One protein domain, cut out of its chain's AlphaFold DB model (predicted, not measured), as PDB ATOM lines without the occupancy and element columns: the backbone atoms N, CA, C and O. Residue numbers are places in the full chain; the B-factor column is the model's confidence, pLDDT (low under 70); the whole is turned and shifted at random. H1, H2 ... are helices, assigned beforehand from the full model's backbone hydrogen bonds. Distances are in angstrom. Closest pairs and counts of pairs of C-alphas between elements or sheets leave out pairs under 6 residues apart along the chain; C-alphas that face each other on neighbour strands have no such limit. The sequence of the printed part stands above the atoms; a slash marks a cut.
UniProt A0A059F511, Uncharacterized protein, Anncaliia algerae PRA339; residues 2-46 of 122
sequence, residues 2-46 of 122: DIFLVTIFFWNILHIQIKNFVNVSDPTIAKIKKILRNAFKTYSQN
ATOM      1  N   ASP A   2     -33.172  -9.261  12.259       57.56
ATOM      2  CA  ASP A   2     -33.245  -7.926  11.634       57.56
ATOM      3  C   ASP A   2     -32.182  -7.669  10.554       57.56
ATOM      4  O   ASP A   2     -32.513  -7.171   9.482       57.56
ATOM      5  N   ILE A   3     -30.927  -8.083  10.776       60.94
ATOM      6  CA  ILE A   3     -29.841  -7.933   9.784       60.94
ATOM      7  C   ILE A   3     -30.145  -8.720   8.500       60.94
ATOM      8  O   ILE A   3     -29.950  -8.212   7.402       60.94
ATOM      9  N   PHE A   4     -30.683  -9.935   8.623       65.44
ATOM     10  CA  PHE A   4     -31.017 -10.782   7.475       65.44
ATOM     11  C   PHE A   4     -32.150 -10.182   6.631       65.44
ATOM     12  O   PHE A   4     -32.057 -10.151   5.405       65.44
ATOM     13  N   LEU A   5     -33.184  -9.634   7.280       62.69
ATOM     14  CA  LEU A   5     -34.276  -8.963   6.573       62.69
ATOM     15  C   LEU A   5     -33.791  -7.711   5.835       62.69
ATOM     16  O   LEU A   5     -34.224  -7.448   4.717       62.69
ATOM     17  N   VAL A   6     -32.874  -6.959   6.449       65.44
ATOM     18  CA  VAL A   6     -32.238  -5.792   5.828       65.44
ATOM     19  C   VAL A   6     -31.445  -6.200   4.582       65.44
ATOM     20  O   VAL A   6     -31.607  -5.572   3.539       65.44
ATOM     21  N   THR A   7     -30.663  -7.281   4.639       63.00
ATOM     22  CA  THR A   7     -29.909  -7.792   3.480       63.00
ATOM     23  C   THR A   7     -30.826  -8.227   2.333       63.00
ATOM     24  O   THR A   7     -30.582  -7.869   1.183       63.00
ATOM     25  N   ILE A   8     -31.927  -8.925   2.637       63.97
ATOM     26  CA  ILE A   8     -32.950  -9.320   1.651       63.97
ATOM     27  C   ILE A   8     -33.572  -8.095   0.967       63.97
ATOM     28  O   ILE A   8     -33.840  -8.117  -0.235       63.97
ATOM     29  N   PHE A   9     -33.774  -7.006   1.715       65.50
ATOM     30  CA  PHE A   9     -34.273  -5.750   1.163       65.50
ATOM     31  C   PHE A   9     -33.292  -5.084   0.197       65.50
ATOM     32  O   PHE A   9     -33.722  -4.583  -0.841       65.50
ATOM     33  N   PHE A  10     -31.993  -5.098   0.501       64.94
ATOM     34  CA  PHE A  10     -30.966  -4.569  -0.403       64.94
ATOM     35  C   PHE A  10     -30.840  -5.375  -1.700       64.94
ATOM     36  O   PHE A  10     -30.493  -4.813  -2.732       64.94
ATOM     37  N   TRP A  11     -31.178  -6.663  -1.670       65.88
ATOM     38  CA  TRP A  11     -31.243  -7.519  -2.858       65.88
ATOM     39  C   TRP A  11     -32.518  -7.336  -3.696       65.88
ATOM     40  O   TRP A  11     -32.727  -8.066  -4.660       65.88
ATOM     41  N   ASN A  12     -33.365  -6.355  -3.358       65.25
ATOM     42  CA  ASN A  12     -34.590  -6.010  -4.087       65.25
ATOM     43  C   ASN A  12     -35.572  -7.188  -4.261       65.25
ATOM     44  O   ASN A  12     -36.275  -7.305  -5.265       65.25
ATOM     45  N   ILE A  13     -35.621  -8.079  -3.269       71.25
ATOM     46  CA  ILE A  13     -36.505  -9.247  -3.263       71.25
ATOM     47  C   ILE A  13     -37.967  -8.805  -3.062       71.25
ATOM     48  O   ILE A  13     -38.273  -7.936  -2.237       71.25
ATOM     49  N   LEU A  14     -38.900  -9.418  -3.803       70.69
ATOM     50  CA  LEU A  14     -40.323  -9.070  -3.764       70.69
ATOM     51  C   LEU A  14     -40.935  -9.353  -2.389       70.69
ATOM     52  O   LEU A  14     -40.612 -10.329  -1.722       70.69
ATOM     53  N   HIS A  15     -41.914  -8.538  -1.990       71.06
ATOM     54  CA  HIS A  15     -42.570  -8.623  -0.679       71.06
ATOM     55  C   HIS A  15     -43.092 -10.033  -0.330       71.06
ATOM     56  O   HIS A  15     -42.925 -10.483   0.802       71.06
ATOM     57  N   ILE A  16     -43.659 -10.743  -1.311       72.00
ATOM     58  CA  ILE A  16     -44.145 -12.128  -1.166       72.00
ATOM     59  C   ILE A  16     -42.992 -13.100  -0.894       72.00
ATOM     60  O   ILE A  16     -43.104 -13.971  -0.037       72.00
ATOM     61  N   GLN A  17     -41.858 -12.922  -1.571       70.69
ATOM     62  CA  GLN A  17     -40.675 -13.752  -1.361       70.69
ATOM     63  C   GLN A  17     -40.118 -13.552   0.055       70.69
ATOM     64  O   GLN A  17     -39.804 -14.531   0.716       70.69
ATOM     65  N   ILE A  18     -40.086 -12.317   0.578       73.25
ATOM     66  CA  ILE A  18     -39.671 -12.046   1.971       73.25
ATOM     67  C   ILE A  18     -40.558 -12.800   2.967       73.25
ATOM     68  O   ILE A  18     -40.063 -13.386   3.931       73.25
ATOM     69  N   LYS A  19     -41.871 -12.811   2.714       72.38
ATOM     70  CA  LYS A  19     -42.847 -13.532   3.534       72.38
ATOM     71  C   LYS A  19     -42.562 -15.034   3.547       72.38
ATOM     72  O   LYS A  19     -42.503 -15.632   4.619       72.38
ATOM     73  N   ASN A  20     -42.294 -15.598   2.369       74.69
ATOM     74  CA  ASN A  20     -41.996 -17.018   2.194       74.69
ATOM     75  C   ASN A  20     -40.637 -17.421   2.788       74.69
ATOM     76  O   ASN A  20     -40.514 -18.516   3.322       74.69
ATOM     77  N   PHE A  21     -39.625 -16.551   2.720       70.50
ATOM     78  CA  PHE A  21     -38.281 -16.855   3.216       70.50
ATOM     79  C   PHE A  21     -38.131 -16.699   4.728       70.50
ATOM     80  O   PHE A  21     -37.289 -17.370   5.318       70.50
ATOM     81  N   VAL A  22     -38.880 -15.780   5.352       68.06
ATOM     82  CA  VAL A  22     -38.569 -15.351   6.726       68.06
ATOM     83  C   VAL A  22     -39.753 -15.465   7.696       68.06
ATOM     84  O   VAL A  22     -39.590 -15.189   8.879       68.06
ATOM     85  N   ASN A  23     -40.929 -15.923   7.248       73.50
ATOM     86  CA  ASN A  23     -42.147 -16.045   8.067       73.50
ATOM     87  C   ASN A  23     -42.389 -14.813   8.969       73.50
ATOM     88  O   ASN A  23     -42.536 -14.908  10.188       73.50
ATOM     89  N   VAL A  24     -42.350 -13.625   8.360       76.88
ATOM     90  CA  VAL A  24     -42.472 -12.339   9.058       76.88
ATOM     91  C   VAL A  24     -43.846 -11.736   8.827       76.88
ATOM     92  O   VAL A  24     -44.378 -11.773   7.718       76.88
ATOM     93  N   SER A  25     -44.406 -11.126   9.872       81.81
ATOM     94  CA  SER A  25     -45.681 -10.417   9.795       81.81
ATOM     95  C   SER A  25     -45.587  -9.128   8.967       81.81
ATOM     96  O   SER A  25     -44.592  -8.397   9.019       81.81
ATOM     97  N   ASP A  26     -46.657  -8.798   8.242       80.75
ATOM     98  CA  ASP A  26     -46.723  -7.596   7.394       80.75
ATOM     99  C   ASP A  26     -46.392  -6.284   8.137       80.75
ATOM    100  O   ASP A  26     -45.640  -5.470   7.584       80.75
ATOM    101  N   PRO A  27     -46.839  -6.064   9.396       84.00
ATOM    102  CA  PRO A  27     -46.483  -4.863  10.155       84.00
ATOM    103  C   PRO A  27     -44.974  -4.724  10.381       84.00
ATOM    104  O   PRO A  27     -44.428  -3.621  10.305       84.00
ATOM    105  N   THR A  28     -44.281  -5.839  10.617       79.81
ATOM    106  CA  THR A  28     -42.828  -5.861  10.828       79.81
ATOM    107  C   THR A  28     -42.091  -5.516   9.536       79.81
ATOM    108  O   THR A  28     -41.185  -4.681   9.542       79.81
ATOM    109  N   ILE A  29     -42.535  -6.070   8.404       79.12
ATOM    110  CA  ILE A  29     -41.975  -5.749   7.086       79.12
ATOM    111  C   ILE A  29     -42.176  -4.259   6.763       79.12
ATOM    112  O   ILE A  29     -41.245  -3.585   6.312       79.12
ATOM    113  N   ALA A  30     -43.370  -3.716   7.022       80.12
ATOM    114  CA  ALA A  30     -43.671  -2.301   6.818       80.12
ATOM    115  C   ALA A  30     -42.809  -1.390   7.710       80.12
ATOM    116  O   ALA A  30     -42.269  -0.385   7.235       80.12
ATOM    117  N   LYS A  31     -42.623  -1.763   8.983       83.25
ATOM    118  CA  LYS A  31     -41.758  -1.045   9.929       83.25
ATOM    119  C   LYS A  31     -40.308  -1.009   9.443       83.25
ATOM    120  O   LYS A  31     -39.714   0.066   9.414       83.25
ATOM    121  N   ILE A  32     -39.760  -2.139   8.997       79.94
ATOM    122  CA  ILE A  32     -38.375  -2.224   8.501       79.94
ATOM    123  C   ILE A  32     -38.197  -1.418   7.211       79.94
ATOM    124  O   ILE A  32     -37.258  -0.628   7.122       79.94
ATOM    125  N   LYS A  33     -39.136  -1.502   6.256       78.38
ATOM    126  CA  LYS A  33     -39.138  -0.634   5.062       78.38
ATOM    127  C   LYS A  33     -39.100   0.845   5.438       78.38
ATOM    128  O   LYS A  33     -38.362   1.615   4.829       78.38
ATOM    129  N   LYS A  34     -39.895   1.252   6.432       81.88
ATOM    130  CA  LYS A  34     -39.931   2.639   6.911       81.88
ATOM    131  C   LYS A  34     -38.593   3.058   7.522       81.88
ATOM    132  O   LYS A  34     -38.113   4.141   7.202       81.88
ATOM    133  N   ILE A  35     -37.977   2.206   8.344       83.19
ATOM    134  CA  ILE A  35     -36.650   2.464   8.929       83.19
ATOM    135  C   ILE A  35     -35.602   2.622   7.825       83.19
ATOM    136  O   ILE A  35     -34.892   3.622   7.817       83.19
ATOM    137  N   LEU A  36     -35.545   1.695   6.862       79.06
ATOM    138  CA  LEU A  36     -34.588   1.748   5.754       79.06
ATOM    139  C   LEU A  36     -34.777   2.989   4.882       79.06
ATOM    140  O   LEU A  36     -33.803   3.666   4.573       79.06
ATOM    141  N   ARG A  37     -36.022   3.338   4.534       75.69
ATOM    142  CA  ARG A  37     -36.320   4.569   3.784       75.69
ATOM    143  C   ARG A  37     -35.870   5.814   4.535       75.69
ATOM    144  O   ARG A  37     -35.288   6.701   3.925       75.69
ATOM    145  N   ASN A  38     -36.127   5.883   5.839       80.56
ATOM    146  CA  ASN A  38     -35.713   7.021   6.654       80.56
ATOM    147  C   ASN A  38     -34.188   7.094   6.770       80.56
ATOM    148  O   ASN A  38     -33.626   8.162   6.562       80.56
ATOM    149  N   ALA A  39     -33.519   5.968   7.030       79.25
ATOM    150  CA  ALA A  39     -32.063   5.897   7.086       79.25
ATOM    151  C   ALA A  39     -31.431   6.310   5.751       79.25
ATOM    152  O   ALA A  39     -30.511   7.123   5.736       79.25
ATOM    153  N   PHE A  40     -31.968   5.818   4.630       73.44
ATOM    154  CA  PHE A  40     -31.523   6.206   3.296       73.44
ATOM    155  C   PHE A  40     -31.768   7.690   3.024       73.44
ATOM    156  O   PHE A  40     -30.867   8.360   2.541       73.44
ATOM    157  N   LYS A  41     -32.941   8.226   3.385       73.12
ATOM    158  CA  LYS A  41     -33.269   9.653   3.237       73.12
ATOM    159  C   LYS A  41     -32.314  10.543   4.035       73.12
ATOM    160  O   LYS A  41     -31.819  11.530   3.506       73.12
ATOM    161  N   THR A  42     -32.030  10.193   5.287       79.12
ATOM    162  CA  THR A  42     -31.076  10.933   6.125       79.12
ATOM    163  C   THR A  42     -29.656  10.829   5.572       79.12
ATOM    164  O   THR A  42     -28.927  11.815   5.539       79.12
ATOM    165  N   TYR A  43     -29.257   9.643   5.106       70.38
ATOM    166  CA  TYR A  43     -27.956   9.442   4.476       70.38
ATOM    167  C   TYR A  43     -27.830  10.229   3.163       70.38
ATOM    168  O   TYR A  43     -26.774  10.797   2.892       70.38
ATOM    169  N   SER A  44     -28.899  10.303   2.363       68.62
ATOM    170  CA  SER A  44     -28.882  10.947   1.053       68.62
ATOM    171  C   SER A  44     -28.909  12.466   1.106       68.62
ATOM    172  O   SER A  44     -28.275  13.087   0.258       68.62
ATOM    173  N   GLN A  45     -29.549  13.054   2.122       68.31
ATOM    174  CA  GLN A  45     -29.702  14.506   2.276       68.31
ATOM    175  C   GLN A  45     -28.384  15.298   2.220       68.31
ATOM    176  O   GLN A  45     -28.417  16.450   1.809       68.31
ATOM    177  N   ASN A  46     -27.243  14.687   2.569       56.69
ATOM    178  CA  ASN A  46     -25.943  15.370   2.612       56.69
ATOM    179  C   ASN A  46     -24.824  14.684   1.806       56.69
ATOM    180  O   ASN A  46     -23.691  15.159   1.833       56.69
TER     181      ASN A  46
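Overview. This is residues 2 to 46 of the 122 residues of an uncharacterized protein of Anncaliia algerae PRA339 (UniProt A0A059F511). Two short helices, H1 and then H2, sit by the first part of one long helix, H3, with H1 crossing it steeply and H2 near the end where H3 begins. Residues 37 to 46, of which 37 to 44 belong to H3, stick out as a free arm. The printed part has 45 residues with three named helices in the order H1, H2, H3 and no named strand; its class is all helix. It is elongated, 36 by 20 by 16 A, yet only just compact, close to loose, with a radius of gyration of the C-alphas of 11.0 A.

Arrangement. H1, residues 2 to 10, and H2, residues 15 to 22, only just touch, with 3 pairs of C-alphas within 8 A; the closest are those of Ile 8 and Ile 18, 7.3 A apart. They form a helical hairpin, running opposite ways at 36 degrees, only just a steep tilt. H1 and H3, residues 26 to 44, are close but not clearly touching; their closest C-alphas, those of Val 6 and Ile 32, are 7.6 A apart. Their lines stand at a steep tilt of 67 degrees, only just short of about perpendicular, and they run the same way. H2 and H3 are near each other, with 7 pairs of C-alphas within 10 A and the closest pair at 8.1 A. In H1, H2 and H3 every O i to N i+4 pair is within hydrogen-bond range.

Along the chain. H1 begins at C-alpha 2, (-33.245, -7.926, 11.634), and is 12.7 A long. H2 begins at C-alpha 15, (-42.570, -8.623, -0.679), and is 10.8 A long. H3 is 26.5 A long and ends at C-alpha 44, (-28.882, 10.947, 1.053).

Size, cuts and confidence. The C-alphas farthest apart, those of Asn 20 and Asn 46, are 36.2 A apart. Both links are tight, and the printed part has no cut. Mean pLDDT of the printed part is 72.5; residues 2 to 12, 22 and 44 to 46 are under 70.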